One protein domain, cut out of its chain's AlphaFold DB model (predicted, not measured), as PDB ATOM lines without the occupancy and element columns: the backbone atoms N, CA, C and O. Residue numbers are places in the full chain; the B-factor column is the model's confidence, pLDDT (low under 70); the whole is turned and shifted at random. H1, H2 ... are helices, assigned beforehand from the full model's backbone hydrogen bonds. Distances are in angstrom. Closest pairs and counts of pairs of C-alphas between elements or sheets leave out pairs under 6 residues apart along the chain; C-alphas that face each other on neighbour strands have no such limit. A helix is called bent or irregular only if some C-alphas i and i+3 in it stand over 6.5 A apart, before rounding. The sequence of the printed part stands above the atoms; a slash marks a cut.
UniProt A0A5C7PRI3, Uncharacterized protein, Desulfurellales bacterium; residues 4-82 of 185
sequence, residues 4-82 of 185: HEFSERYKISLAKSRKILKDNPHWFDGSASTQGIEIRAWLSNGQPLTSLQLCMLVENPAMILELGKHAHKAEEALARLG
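Overview. This is residues 4 to 82 of the 185 residues of an uncharacterized protein of Desulfurellales bacterium (UniProt A0A5C7PRI3). The model has a larger lobe, in which H4 and H5 pack on the sharply kinked helix H6, and a smaller, looser end part with H1, H2 and the short H3. The chain passes from the small part to the large one through residues 29 to 33, and H1 also meets H6, near H6's kink. The printed part has 79 residues with six named helices, H1 to H6 in order along the chain, and no named strand; the class is all helix. It is only just compact, close to loose, with a radius of gyration of the C-alphas of 13.4 A, and elongated, with spans of 39 by 23 by 21 A.

Along the chain. H1 is residues 4 to 9, with C-alpha 4 at (-16.417, -40.817, -23.415). H2, residues 14 to 23, is 14.3 A from first to last C-alpha and ends with C-alpha 23 at (-11.668, -56.390, -21.843). H3 is residues 25 to 28. H4, residues 34 to 44, is 15.3 A long, and H5, residues 51 to 59, is 12.4 A long. H6, residues 61 to 79, is the longest helix by residues, yet its first and last C-alphas are 12.4 A apart; it has a kink of 144 degrees near residue 69 and is irregular, with C-alphas 66 and 69 at 9.2 A. C-alpha 79 is at (-18.646, -19.704, -30.283).

Arrangement. H6 is the hub, touching H1, H4 and H5. H4 touches it at a steep tilt of 57 degrees, the same way, the closest C-alphas being those of Arg 40 and Leu 67, 5.2 A apart. H5 touches H6 at a steep tilt of 66 degrees, opposite ways, with the C-alphas of Leu 57 and Met 63 closest at 6.4 A. H4 and H5 are close but not clearly touching; the C-alphas of Ile 39 and Gln 53 are closest, at 6.8 A. H1 touches H6 with residues 65 to 68 of H6 alone, about perpendicular at 83 degrees, the closest C-alphas being those of His 4 and Glu 66, 6.3 A apart. H1 touches H2 only just about perpendicular, at 72 degrees, with the C-alphas of Ser 7 and Leu 14 closest at 5.7 A. H3 and H2 are close but not clearly touching, with the closest C-alphas, Leu 21 and Phe 28, at 6.5 A. H2 and H6 are apart. The helix packing is mostly crossed, with 0 of 4 touching pairs at a shallow tilt. Every O i to N i+4 pair is within hydrogen-bond range in H1, H2, H4 and H5, but 5 of 15 are in H6, where 13 of 16 O i to N i+3 pairs are; H3 is too short for an O i to N i+4 pair.

Size, cuts and confidence. The C-alphas of Asp 23 and Gly 82 are the two farthest apart, at 42.0 A. The printed part has no cut and no long link. The mean pLDDT of the printed part is 83.6, and residues 28 to 33, of which 28 belongs to H3, are under 70.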
ATOM      1  N   HIS A   4     -16.025 -42.041 -24.104       74.56
ATOM      2  CA  HIS A   4     -16.417 -40.817 -23.415       74.56
ATOM      3  C   HIS A   4     -17.933 -40.790 -23.180       74.56
ATOM      4  O   HIS A   4     -18.359 -40.640 -22.038       74.56
ATOM      5  N   GLU A   5     -18.727 -41.080 -24.211       71.44
ATOM      6  CA  GLU A   5     -20.180 -41.261 -24.140       71.44
ATOM      7  C   GLU A   5     -20.557 -42.353 -23.129       71.44
ATOM      8  O   GLU A   5     -21.452 -42.163 -22.311       71.44
ATOM      9  N   PHE A   6     -19.840 -43.482 -23.122       78.00
ATOM     10  CA  PHE A   6     -20.045 -44.561 -22.149       78.00
ATOM     11  C   PHE A   6     -19.767 -44.092 -20.713       78.00
ATOM     12  O   PHE A   6     -20.543 -44.374 -19.797       78.00
ATOM     13  N   SER A   7     -18.666 -43.364 -20.502       81.44
ATOM     14  CA  SER A   7     -18.302 -42.812 -19.192       81.44
ATOM     15  C   SER A   7     -19.376 -41.855 -18.668       81.44
ATOM     16  O   SER A   7     -19.785 -41.956 -17.511       81.44
ATOM     17  N   GLU A   8     -19.873 -40.971 -19.528       79.06
ATOM     18  CA  GLU A   8     -20.849 -39.950 -19.165       79.06
ATOM     19  C   GLU A   8     -22.261 -40.510 -18.952       79.06
ATOM     20  O   GLU A   8     -22.919 -40.156 -17.966       79.06
ATOM     21  N   ARG A   9     -22.702 -41.412 -19.839       81.31
ATOM     22  CA  ARG A   9     -24.027 -42.047 -19.802       81.31
ATOM     23  C   ARG A   9     -24.205 -42.931 -18.576       81.31
ATOM     24  O   ARG A   9     -25.248 -42.876 -17.934       81.31
ATOM     25  N   TYR A  10     -23.189 -43.722 -18.239       86.75
ATOM     26  CA  TYR A  10     -23.256 -44.665 -17.120       86.75
ATOM     27  C   TYR A  10     -22.638 -44.128 -15.828       86.75
ATOM     28  O   TYR A  10     -22.591 -44.848 -14.834       86.75
ATOM     29  N   LYS A  11     -22.157 -42.875 -15.827       85.44
ATOM     30  CA  LYS A  11     -21.463 -42.248 -14.686       85.44
ATOM     31  C   LYS A  11     -20.306 -43.109 -14.159       85.44
ATOM     32  O   LYS A  11     -20.030 -43.166 -12.963       85.44
ATOM     33  N   ILE A  12     -19.606 -43.779 -15.074       84.19
ATOM     34  CA  ILE A  12     -18.435 -44.611 -14.784       84.19
ATOM     35  C   ILE A  12     -17.187 -43.776 -15.043       84.19
ATOM     36  O   ILE A  12     -17.092 -43.103 -16.066       84.19
ATOM     37  N   SER A  13     -16.204 -43.818 -14.139       81.94
ATOM     38  CA  SER A  13     -14.965 -43.054 -14.314       81.94
ATOM     39  C   SER A  13     -14.207 -43.477 -15.573       81.94
ATOM     40  O   SER A  13     -14.138 -44.661 -15.905       81.94
ATOM     41  N   LEU A  14     -13.555 -42.520 -16.239       75.69
ATOM     42  CA  LEU A  14     -12.825 -42.779 -17.485       75.69
ATOM     43  C   LEU A  14     -11.751 -43.873 -17.323       75.69
ATOM     44  O   LEU A  14     -11.509 -44.659 -18.234       75.69
ATOM     45  N   ALA A  15     -11.124 -43.951 -16.144       76.56
ATOM     46  CA  ALA A  15     -10.150 -44.988 -15.810       76.56
ATOM     47  C   ALA A  15     -10.776 -46.393 -15.777       76.56
ATOM     48  O   ALA A  15     -10.166 -47.348 -16.255       76.56
ATOM     49  N   LYS A  16     -12.002 -46.522 -15.253       82.81
ATOM     50  CA  LYS A  16     -12.743 -47.786 -15.233       82.81
ATOM     51  C   LYS A  16     -13.287 -48.121 -16.624       82.81
ATOM     52  O   LYS A  16     -13.129 -49.256 -17.056       82.81
ATOM     53  N   SER A  17     -13.781 -47.134 -17.372       82.44
ATOM     54  CA  SER A  17     -14.181 -47.312 -18.774       82.44
ATOM     55  C   SER A  17     -13.023 -47.789 -19.659       82.44
ATOM     56  O   SER A  17     -13.238 -48.621 -20.530       82.44
ATOM     57  N   ARG A  18     -11.779 -47.349 -19.409       77.50
ATOM     58  CA  ARG A  18     -10.582 -47.843 -20.125       77.50
ATOM     59  C   ARG A  18     -10.275 -49.312 -19.843       77.50
ATOM     60  O   ARG A  18      -9.821 -50.007 -20.745       77.50
ATOM     61  N   LYS A  19     -10.515 -49.783 -18.615       83.56
ATOM     62  CA  LYS A  19     -10.402 -51.214 -18.285       83.56
ATOM     63  C   LYS A  19     -11.472 -52.020 -19.020       83.56
ATOM     64  O   LYS A  19     -11.139 -52.980 -19.695       83.56
ATOM     65  N   ILE A  20     -12.721 -51.550 -18.990       83.69
ATOM     66  CA  ILE A  20     -13.838 -52.202 -19.689       83.69
ATOM     67  C   ILE A  20     -13.597 -52.235 -21.208       83.69
ATOM     68  O   ILE A  20     -13.853 -53.262 -21.822       83.69
ATOM     69  N   LEU A  21     -13.046 -51.168 -21.802       80.81
ATOM     70  CA  LEU A  21     -12.629 -51.128 -23.212       80.81
ATOM     71  C   LEU A  21     -11.576 -52.191 -23.535       80.81
ATOM     72  O   LEU A  21     -11.658 -52.827 -24.579       80.81
ATOM     73  N   LYS A  22     -10.583 -52.372 -22.659       78.00
ATOM     74  CA  LYS A  22      -9.528 -53.374 -22.853       78.00
ATOM     75  C   LYS A  22     -10.102 -54.793 -22.875       78.00
ATOM     76  O   LYS A  22      -9.669 -55.600 -23.689       78.00
ATOM     77  N   ASP A  23     -11.069 -55.062 -22.002       84.19
ATOM     78  CA  ASP A  23     -11.668 -56.390 -21.843       84.19
ATOM     79  C   ASP A  23     -12.799 -56.648 -22.859       84.19
ATOM     80  O   ASP A  23     -13.034 -57.787 -23.251       84.19
ATOM     81  N   ASN A  24     -13.489 -55.595 -23.316       79.94
ATOM     82  CA  ASN A  24     -14.645 -55.665 -24.216       79.94
ATOM     83  C   ASN A  24     -14.560 -54.597 -25.323       79.94
ATOM     84  O   ASN A  24     -15.402 -53.697 -25.379       79.94
ATOM     85  N   PRO A  25     -13.562 -54.664 -26.223       70.38
ATOM     86  CA  PRO A  25     -13.329 -53.619 -27.225       70.38
ATOM     87  C   PRO A  25     -14.527 -53.396 -28.162       70.38
ATOM     88  O   PRO A  25     -14.842 -52.256 -28.485       70.38
ATOM     89  N   HIS A  26     -15.259 -54.461 -28.494       72.75
ATOM     90  CA  HIS A  26     -16.472 -54.443 -29.323       72.75
ATOM     91  C   HIS A  26     -17.653 -53.662 -28.706       72.75
ATOM     92  O   HIS A  26     -18.557 -53.231 -29.413       72.75
ATOM     93  N   TRP A  27     -17.673 -53.425 -27.385       72.56
ATOM     94  CA  TRP A  27     -18.697 -52.562 -26.759       72.56
ATOM     95  C   TRP A  27     -18.479 -51.082 -27.068       72.56
ATOM     96  O   TRP A  27     -19.379 -50.253 -26.901       72.56
ATOM     97  N   PHE A  28     -17.274 -50.754 -27.519       68.75
ATOM     98  CA  PHE A  28     -16.827 -49.418 -27.847       68.75
ATOM     99  C   PHE A  28     -16.425 -49.372 -29.320       68.75
ATOM    100  O   PHE A  28     -15.365 -48.861 -29.663       68.75
ATOM    101  N   ASP A  29     -17.319 -49.828 -30.201       55.50
ATOM    102  CA  ASP A  29     -17.203 -49.641 -31.658       55.50
ATOM    103  C   ASP A  29     -17.184 -48.157 -32.083       55.50
ATOM    104  O   ASP A  29     -17.008 -47.828 -33.250       55.50
ATOM    105  N   GLY A  30     -17.325 -47.230 -31.128       50.91
ATOM    106  CA  GLY A  30     -16.904 -45.841 -31.277       50.91
ATOM    107  C   GLY A  30     -15.509 -45.621 -30.699       50.91
ATOM    108  O   GLY A  30     -15.356 -44.800 -29.797       50.91
ATOM    109  N   SER A  31     -14.476 -46.343 -31.139       50.88
ATOM    110  CA  SER A  31     -13.100 -45.888 -30.890       50.88
ATOM    111  C   SER A  31     -13.046 -44.404 -31.247       50.88
ATOM    112  O   SER A  31     -13.594 -44.058 -32.295       50.88
ATOM    113  N   ALA A  32     -12.495 -43.548 -30.369       53.22
ATOM    114  CA  ALA A  32     -12.469 -42.099 -30.595       53.22
ATOM    115  C   ALA A  32     -12.154 -41.851 -32.066       53.22
ATOM    116  O   ALA A  32     -11.185 -42.431 -32.571       53.22
ATOM    117  N   SER A  33     -13.034 -41.118 -32.750       63.16
ATOM    118  CA  SER A  33     -12.897 -40.910 -34.186       63.16
ATOM    119  C   SER A  33     -11.448 -40.504 -34.460       63.16
ATOM    120  O   SER A  33     -10.884 -39.707 -33.703       63.16
ATOM    121  N   THR A  34     -10.793 -41.072 -35.479       71.75
ATOM    122  CA  THR A  34      -9.390 -40.723 -35.793       71.75
ATOM    123  C   THR A  34      -9.218 -39.197 -35.834       71.75
ATOM    124  O   THR A  34      -8.270 -38.646 -35.283       71.75
ATOM    125  N   GLN A  35     -10.251 -38.515 -36.330       80.31
ATOM    126  CA  GLN A  35     -10.421 -37.066 -36.340       80.31
ATOM    127  C   GLN A  35     -10.461 -36.430 -34.935       80.31
ATOM    128  O   GLN A  35      -9.736 -35.473 -34.677       80.31
ATOM    129  N   GLY A  36     -11.256 -36.948 -33.996       80.56
ATOM    130  CA  GLY A  36     -11.301 -36.469 -32.610       80.56
ATOM    131  C   GLY A  36      -9.967 -36.641 -31.874       80.56
ATOM    132  O   GLY A  36      -9.561 -35.757 -31.114       80.56
ATOM    133  N   ILE A  37      -9.235 -37.730 -32.141       79.25
ATOM    134  CA  ILE A  37      -7.872 -37.941 -31.617       79.25
ATOM    135  C   ILE A  37      -6.910 -36.889 -32.182       79.25
ATOM    136  O   ILE A  37      -6.168 -36.267 -31.416       79.25
ATOM    137  N   GLU A  38      -6.942 -36.655 -33.494       84.06
ATOM    138  CA  GLU A  38      -6.107 -35.659 -34.172       84.06
ATOM    139  C   GLU A  38      -6.380 -34.239 -33.666       84.06
ATOM    140  O   GLU A  38      -5.445 -33.515 -33.313       84.06
ATOM    141  N   ILE A  39      -7.653 -33.845 -33.548       88.75
ATOM    142  CA  ILE A  39      -8.045 -32.533 -33.016       88.75
ATOM    143  C   ILE A  39      -7.579 -32.383 -31.568       88.75
ATOM    144  O   ILE A  39      -7.037 -31.342 -31.186       88.75
ATOM    145  N   ARG A  40      -7.746 -33.425 -30.747       86.81
ATOM    146  CA  ARG A  40      -7.283 -33.409 -29.358       86.81
ATOM    147  C   ARG A  40      -5.765 -33.224 -29.281       86.81
ATOM    148  O   ARG A  40      -5.308 -32.403 -28.486       86.81
ATOM    149  N   ALA A  41      -4.995 -33.943 -30.099       85.00
ATOM    150  CA  ALA A  41      -3.540 -33.808 -30.169       85.00
ATOM    151  C   ALA A  41      -3.130 -32.385 -30.595       85.00
ATOM    152  O   ALA A  41      -2.292 -31.760 -29.941       85.00
ATOM    153  N   TRP A  42      -3.799 -31.830 -31.608       91.06
ATOM    154  CA  TRP A  42      -3.594 -30.464 -32.099       91.06
ATOM    155  C   TRP A  42      -3.804 -29.410 -30.999       91.06
ATOM    156  O   TRP A  42      -2.930 -28.584 -30.723       91.06
ATOM    157  N   LEU A  43      -4.931 -29.499 -30.286       90.94
ATOM    158  CA  LEU A  43      -5.261 -28.610 -29.168       90.94
ATOM    159  C   LEU A  43      -4.322 -28.780 -27.967       90.94
ATOM    160  O   LEU A  43      -4.065 -27.813 -27.235       90.94
ATOM    161  N   SER A  44      -3.818 -29.998 -27.743       86.50
ATOM    162  CA  SER A  44      -2.873 -30.282 -26.662       86.50
ATOM    163  C   SER A  44      -1.518 -29.609 -26.890       86.50
ATOM    164  O   SER A  44      -0.917 -29.125 -25.933       86.50
ATOM    165  N   ASN A  45      -1.118 -29.447 -28.156       87.38
ATOM    166  CA  ASN A  45       0.075 -28.702 -28.571       87.38
ATOM    167  C   ASN A  45      -0.118 -27.174 -28.532       87.38
ATOM    168  O   ASN A  45       0.758 -26.424 -28.955       87.38
ATOM    169  N   GLY A  46      -1.275 -26.690 -28.063       85.06
ATOM    170  CA  GLY A  46      -1.583 -25.260 -28.003       85.06
ATOM    171  C   GLY A  46      -1.869 -24.621 -29.364       85.06
ATOM    172  O   GLY A  46      -1.923 -23.395 -29.454       85.06
ATOM    173  N   GLN A  47      -2.060 -25.420 -30.417       87.50
ATOM    174  CA  GLN A  47      -2.353 -24.903 -31.748       87.50
ATOM    175  C   GLN A  47      -3.840 -24.534 -31.873       87.50
ATOM    176  O   GLN A  47      -4.703 -25.257 -31.362       87.50
ATOM    177  N   PRO A  48      -4.172 -23.414 -32.542       90.31
ATOM    178  CA  PRO A  48      -5.559 -23.069 -32.832       90.31
ATOM    179  C   PRO A  48      -6.150 -24.048 -33.852       90.31
ATOM    180  O   PRO A  48      -5.434 -24.539 -34.729       90.31
ATOM    181  N   LEU A  49      -7.458 -24.300 -33.759       93.75
ATOM    182  CA  LEU A  49      -8.161 -25.164 -34.706       93.75
ATOM    183  C   LEU A  49      -8.083 -24.610 -36.129       93.75
ATOM    184  O   LEU A  49      -8.250 -23.408 -36.356       93.75
ATOM    185  N   THR A  50      -7.854 -25.501 -37.089       93.88
ATOM    186  CA  THR A  50      -7.926 -25.165 -38.513       93.88
ATOM    187  C   THR A  50      -9.380 -25.066 -38.969       93.88
ATOM    188  O   THR A  50     -10.280 -25.638 -38.355       93.88
ATOM    189  N   SER A  51      -9.629 -24.390 -40.091       94.44
ATOM    190  CA  SER A  51     -10.977 -24.288 -40.670       94.44
ATOM    191  C   SER A  51     -11.581 -25.659 -41.003       94.44
ATOM    192  O   SER A  51     -12.780 -25.846 -40.839       94.44
ATOM    193  N   LEU A  52     -10.762 -26.644 -41.400       94.06
ATOM    194  CA  LEU A  52     -11.214 -28.027 -41.605       94.06
ATOM    195  C   LEU A  52     -11.656 -28.684 -40.296       94.06
ATOM    196  O   LEU A  52     -12.718 -29.296 -40.248       94.06
ATOM    197  N   GLN A  53     -10.873 -28.525 -39.226       94.50
ATOM    198  CA  GLN A  53     -11.238 -29.044 -37.905       94.50
ATOM    199  C   GLN A  53     -12.512 -28.388 -37.374       94.50
ATOM    200  O   GLN A  53     -13.358 -29.065 -36.797       94.50
ATOM    201  N   LEU A  54     -12.692 -27.092 -37.632       95.44
ATOM    202  CA  LEU A  54     -13.929 -26.388 -37.310       95.44
ATOM    203  C   LEU A  54     -15.121 -26.932 -38.110       95.44
ATOM    204  O   LEU A  54     -16.165 -27.163 -37.513       95.44
ATOM    205  N   CYS A  55     -14.968 -27.212 -39.412       95.19
ATOM    206  CA  CYS A  55     -16.027 -27.856 -40.204       95.19
ATOM    207  C   CYS A  55     -16.437 -29.205 -39.597       95.19
ATOM    208  O   CYS A  55     -17.624 -29.443 -39.393       95.19
ATOM    209  N   MET A  56     -15.457 -30.048 -39.245       92.50
ATOM    210  CA  MET A  56     -15.712 -31.362 -38.640       92.50
ATOM    211  C   MET A  56     -16.506 -31.252 -37.334       92.50
ATOM    212  O   MET A  56     -17.445 -32.017 -37.120       92.50
ATOM    213  N   LEU A  57     -16.170 -30.281 -36.483       93.19
ATOM    214  CA  LEU A  57     -16.871 -30.052 -35.219       93.19
ATOM    215  C   LEU A  57     -18.277 -29.456 -35.409       93.19
ATOM    216  O   LEU A  57     -19.175 -29.769 -34.632       93.19
ATOM    217  N   VAL A  58     -18.486 -28.620 -36.433       93.50
ATOM    218  CA  VAL A  58     -19.814 -28.068 -36.772       93.50
ATOM    219  C   VAL A  58     -20.764 -29.162 -37.267       93.50
ATOM    220  O   VAL A  58     -21.955 -29.143 -36.941       93.50
ATOM    221  N   GLU A  59     -20.252 -30.107 -38.055       90.62
ATOM    222  CA  GLU A  59     -21.030 -31.225 -38.600       90.62
ATOM    223  C   GLU A  59     -21.250 -32.339 -37.579       90.62
ATOM    224  O   GLU A  59     -22.339 -32.908 -37.531       90.62
ATOM    225  N   ASN A  60     -20.262 -32.591 -36.714       89.12
ATOM    226  CA  ASN A  60     -20.308 -33.629 -35.686       89.12
ATOM    227  C   ASN A  60     -20.101 -33.048 -34.272       89.12
ATOM    228  O   ASN A  60     -19.047 -33.271 -33.666       89.12
ATOM    229  N   PRO A  61     -21.100 -32.357 -33.685       86.19
ATOM    230  CA  PRO A  61     -20.961 -31.737 -32.363       86.19
ATOM    231  C   PRO A  61     -20.606 -32.719 -31.235       86.19
ATOM    232  O   PRO A  61     -19.919 -32.346 -30.289       86.19
ATOM    233  N   ALA A  62     -21.014 -33.990 -31.347       83.81
ATOM    234  CA  ALA A  62     -20.684 -35.035 -30.372       83.81
ATOM    235  C   ALA A  62     -19.166 -35.251 -30.206       83.81
ATOM    236  O   ALA A  62     -18.708 -35.665 -29.141       83.81
ATOM    237  N   MET A  63     -18.363 -34.893 -31.218       85.31
ATOM    238  CA  MET A  63     -16.902 -34.994 -31.182       85.31
ATOM    239  C   MET A  63     -16.271 -34.079 -30.118       85.31
ATOM    240  O   MET A  63     -15.165 -34.353 -29.660       85.31
ATOM    241  N   ILE A  64     -16.972 -33.039 -29.650       87.94
ATOM    242  CA  ILE A  64     -16.507 -32.186 -28.543       87.94
ATOM    243  C   ILE A  64     -16.283 -33.014 -27.266       87.94
ATOM    244  O   ILE A  64     -15.291 -32.805 -26.563       87.94
ATOM    245  N   LEU A  65     -17.132 -34.016 -27.003       82.44
ATOM    246  CA  LEU A  65     -16.985 -34.926 -25.860       82.44
ATOM    247  C   LEU A  65     -15.683 -35.738 -25.957       82.44
ATOM    248  O   LEU A  65     -15.016 -36.011 -24.954       82.44
ATOM    249  N   GLU A  66     -15.257 -36.048 -27.184       82.62
ATOM    250  CA  GLU A  66     -13.978 -36.692 -27.474       82.62
ATOM    251  C   GLU A  66     -12.781 -35.751 -27.295       82.62
ATOM    252  O   GLU A  66     -11.648 -36.185 -27.443       82.62
ATOM    253  N   LEU A  67     -12.934 -34.476 -26.949       84.62
ATOM    254  CA  LEU A  67     -11.782 -33.601 -26.687       84.62
ATOM    255  C   LEU A  67     -11.380 -33.600 -25.205       84.62
ATOM    256  O   LEU A  67     -10.264 -33.194 -24.856       84.62
ATOM    257  N   GLY A  68     -12.251 -34.104 -24.322       85.25
ATOM    258  CA  GLY A  68     -12.019 -34.176 -22.880       85.25
ATOM    259  C   GLY A  68     -11.648 -32.809 -22.298       85.25
ATOM    260  O   GLY A  68     -12.335 -31.819 -22.518       85.25
ATOM    261  N   LYS A  69     -10.506 -32.719 -21.604       87.38
ATOM    262  CA  LYS A  69     -10.034 -31.465 -20.978       87.38
ATOM    263  C   LYS A  69      -9.819 -30.293 -21.954       87.38
ATOM    264  O   LYS A  69      -9.659 -29.160 -21.509       87.38
ATOM    265  N   HIS A  70      -9.770 -30.549 -23.262       90.00
ATOM    266  CA  HIS A  70      -9.587 -29.528 -24.296       90.00
ATOM    267  C   HIS A  70     -10.897 -29.075 -24.956       90.00
ATOM    268  O   HIS A  70     -10.842 -28.184 -25.801       90.00
ATOM    269  N   ALA A  71     -12.048 -29.632 -24.558       89.81
ATOM    270  CA  ALA A  71     -13.363 -29.287 -25.104       89.81
ATOM    271  C   ALA A  71     -13.646 -27.778 -25.057       89.81
ATOM    272  O   ALA A  71     -13.968 -27.202 -26.090       89.81
ATOM    273  N   HIS A  72     -13.373 -27.118 -23.924       92.19
ATOM    274  CA  HIS A  72     -13.572 -25.668 -23.767       92.19
ATOM    275  C   HIS A  72     -12.888 -24.832 -24.864       92.19
ATOM    276  O   HIS A  72     -13.451 -23.854 -25.343       92.19
ATOM    277  N   LYS A  73     -11.694 -25.230 -25.332       93.00
ATOM    278  CA  LYS A  73     -10.985 -24.509 -26.404       93.00
ATOM    279  C   LYS A  73     -11.707 -24.625 -27.745       93.00
ATOM    280  O   LYS A  73     -11.693 -23.685 -28.536       93.00
ATOM    281  N   ALA A  74     -12.283 -25.794 -28.015       93.19
ATOM    282  CA  ALA A  74     -13.069 -26.024 -29.216       93.19
ATOM    283  C   ALA A  74     -14.405 -25.283 -29.143       93.19
ATOM    284  O   ALA A  74     -14.771 -24.619 -30.105       93.19
ATOM    285  N   GLU A  75     -15.078 -25.319 -27.994       94.00
ATOM    286  CA  GLU A  75     -16.317 -24.576 -27.748       94.00
ATOM    287  C   GLU A  75     -16.114 -23.069 -27.906       94.00
ATOM    288  O   GLU A  75     -16.872 -22.429 -28.627       94.00
ATOM    289  N   GLU A  76     -15.049 -22.498 -27.335       93.56
ATOM    290  CA  GLU A  76     -14.694 -21.092 -27.548       93.56
ATOM    291  C   GLU A  76     -14.452 -20.772 -29.026       93.56
ATOM    292  O   GLU A  76     -14.863 -19.721 -29.522       93.56
ATOM    293  N   ALA A  77     -13.755 -21.655 -29.744       92.94
ATOM    294  CA  ALA A  77     -13.485 -21.458 -31.160       92.94
ATOM    295  C   ALA A  77     -14.773 -21.509 -31.993       92.94
ATOM    296  O   ALA A  77     -14.940 -20.674 -32.877       92.94
ATOM    297  N   LEU A  78     -15.690 -22.431 -31.681       94.00
ATOM    298  CA  LEU A  78     -17.007 -22.534 -32.312       94.00
ATOM    299  C   LEU A  78     -17.897 -21.334 -31.969       94.00
ATOM    300  O   LEU A  78     -18.533 -20.781 -32.860       94.00
ATOM    301  N   ALA A  79     -17.890 -20.875 -30.717       92.75
ATOM    302  CA  ALA A  79     -18.646 -19.704 -30.283       92.75
ATOM    303  C   ALA A  79     -18.231 -18.442 -31.055       92.75
ATOM    304  O   ALA A  79     -19.088 -17.680 -31.498       92.75
ATOM    305  N   ARG A  80     -16.926 -18.260 -31.313       91.31
ATOM    306  CA  ARG A  80     -16.413 -17.160 -32.157       91.31
ATOM    307  C   ARG A  80     -16.884 -17.232 -33.608       91.31
ATOM    308  O   ARG A  80     -16.807 -16.228 -34.311       91.31
ATOM    309  N   LEU A  81     -17.318 -18.398 -34.087       91.75
ATOM    310  CA  LEU A  81     -17.874 -18.512 -35.428       91.75
ATOM    311  C   LEU A  81     -19.330 -18.040 -35.505       91.75
ATOM    312  O   LEU A  81     -19.777 -17.749 -36.611       91.75
ATOM    313  N   GLY A  82     -20.056 -17.939 -34.390       89.75
ATOM    314  CA  GLY A  82     -21.463 -17.535 -34.379       89.75
ATOM    315  C   GLY A  82     -22.376 -18.514 -35.128       89.75
ATOM    316  O   GLY A  82     -22.162 -19.728 -35.107       89.75
TER     317      GLY A  82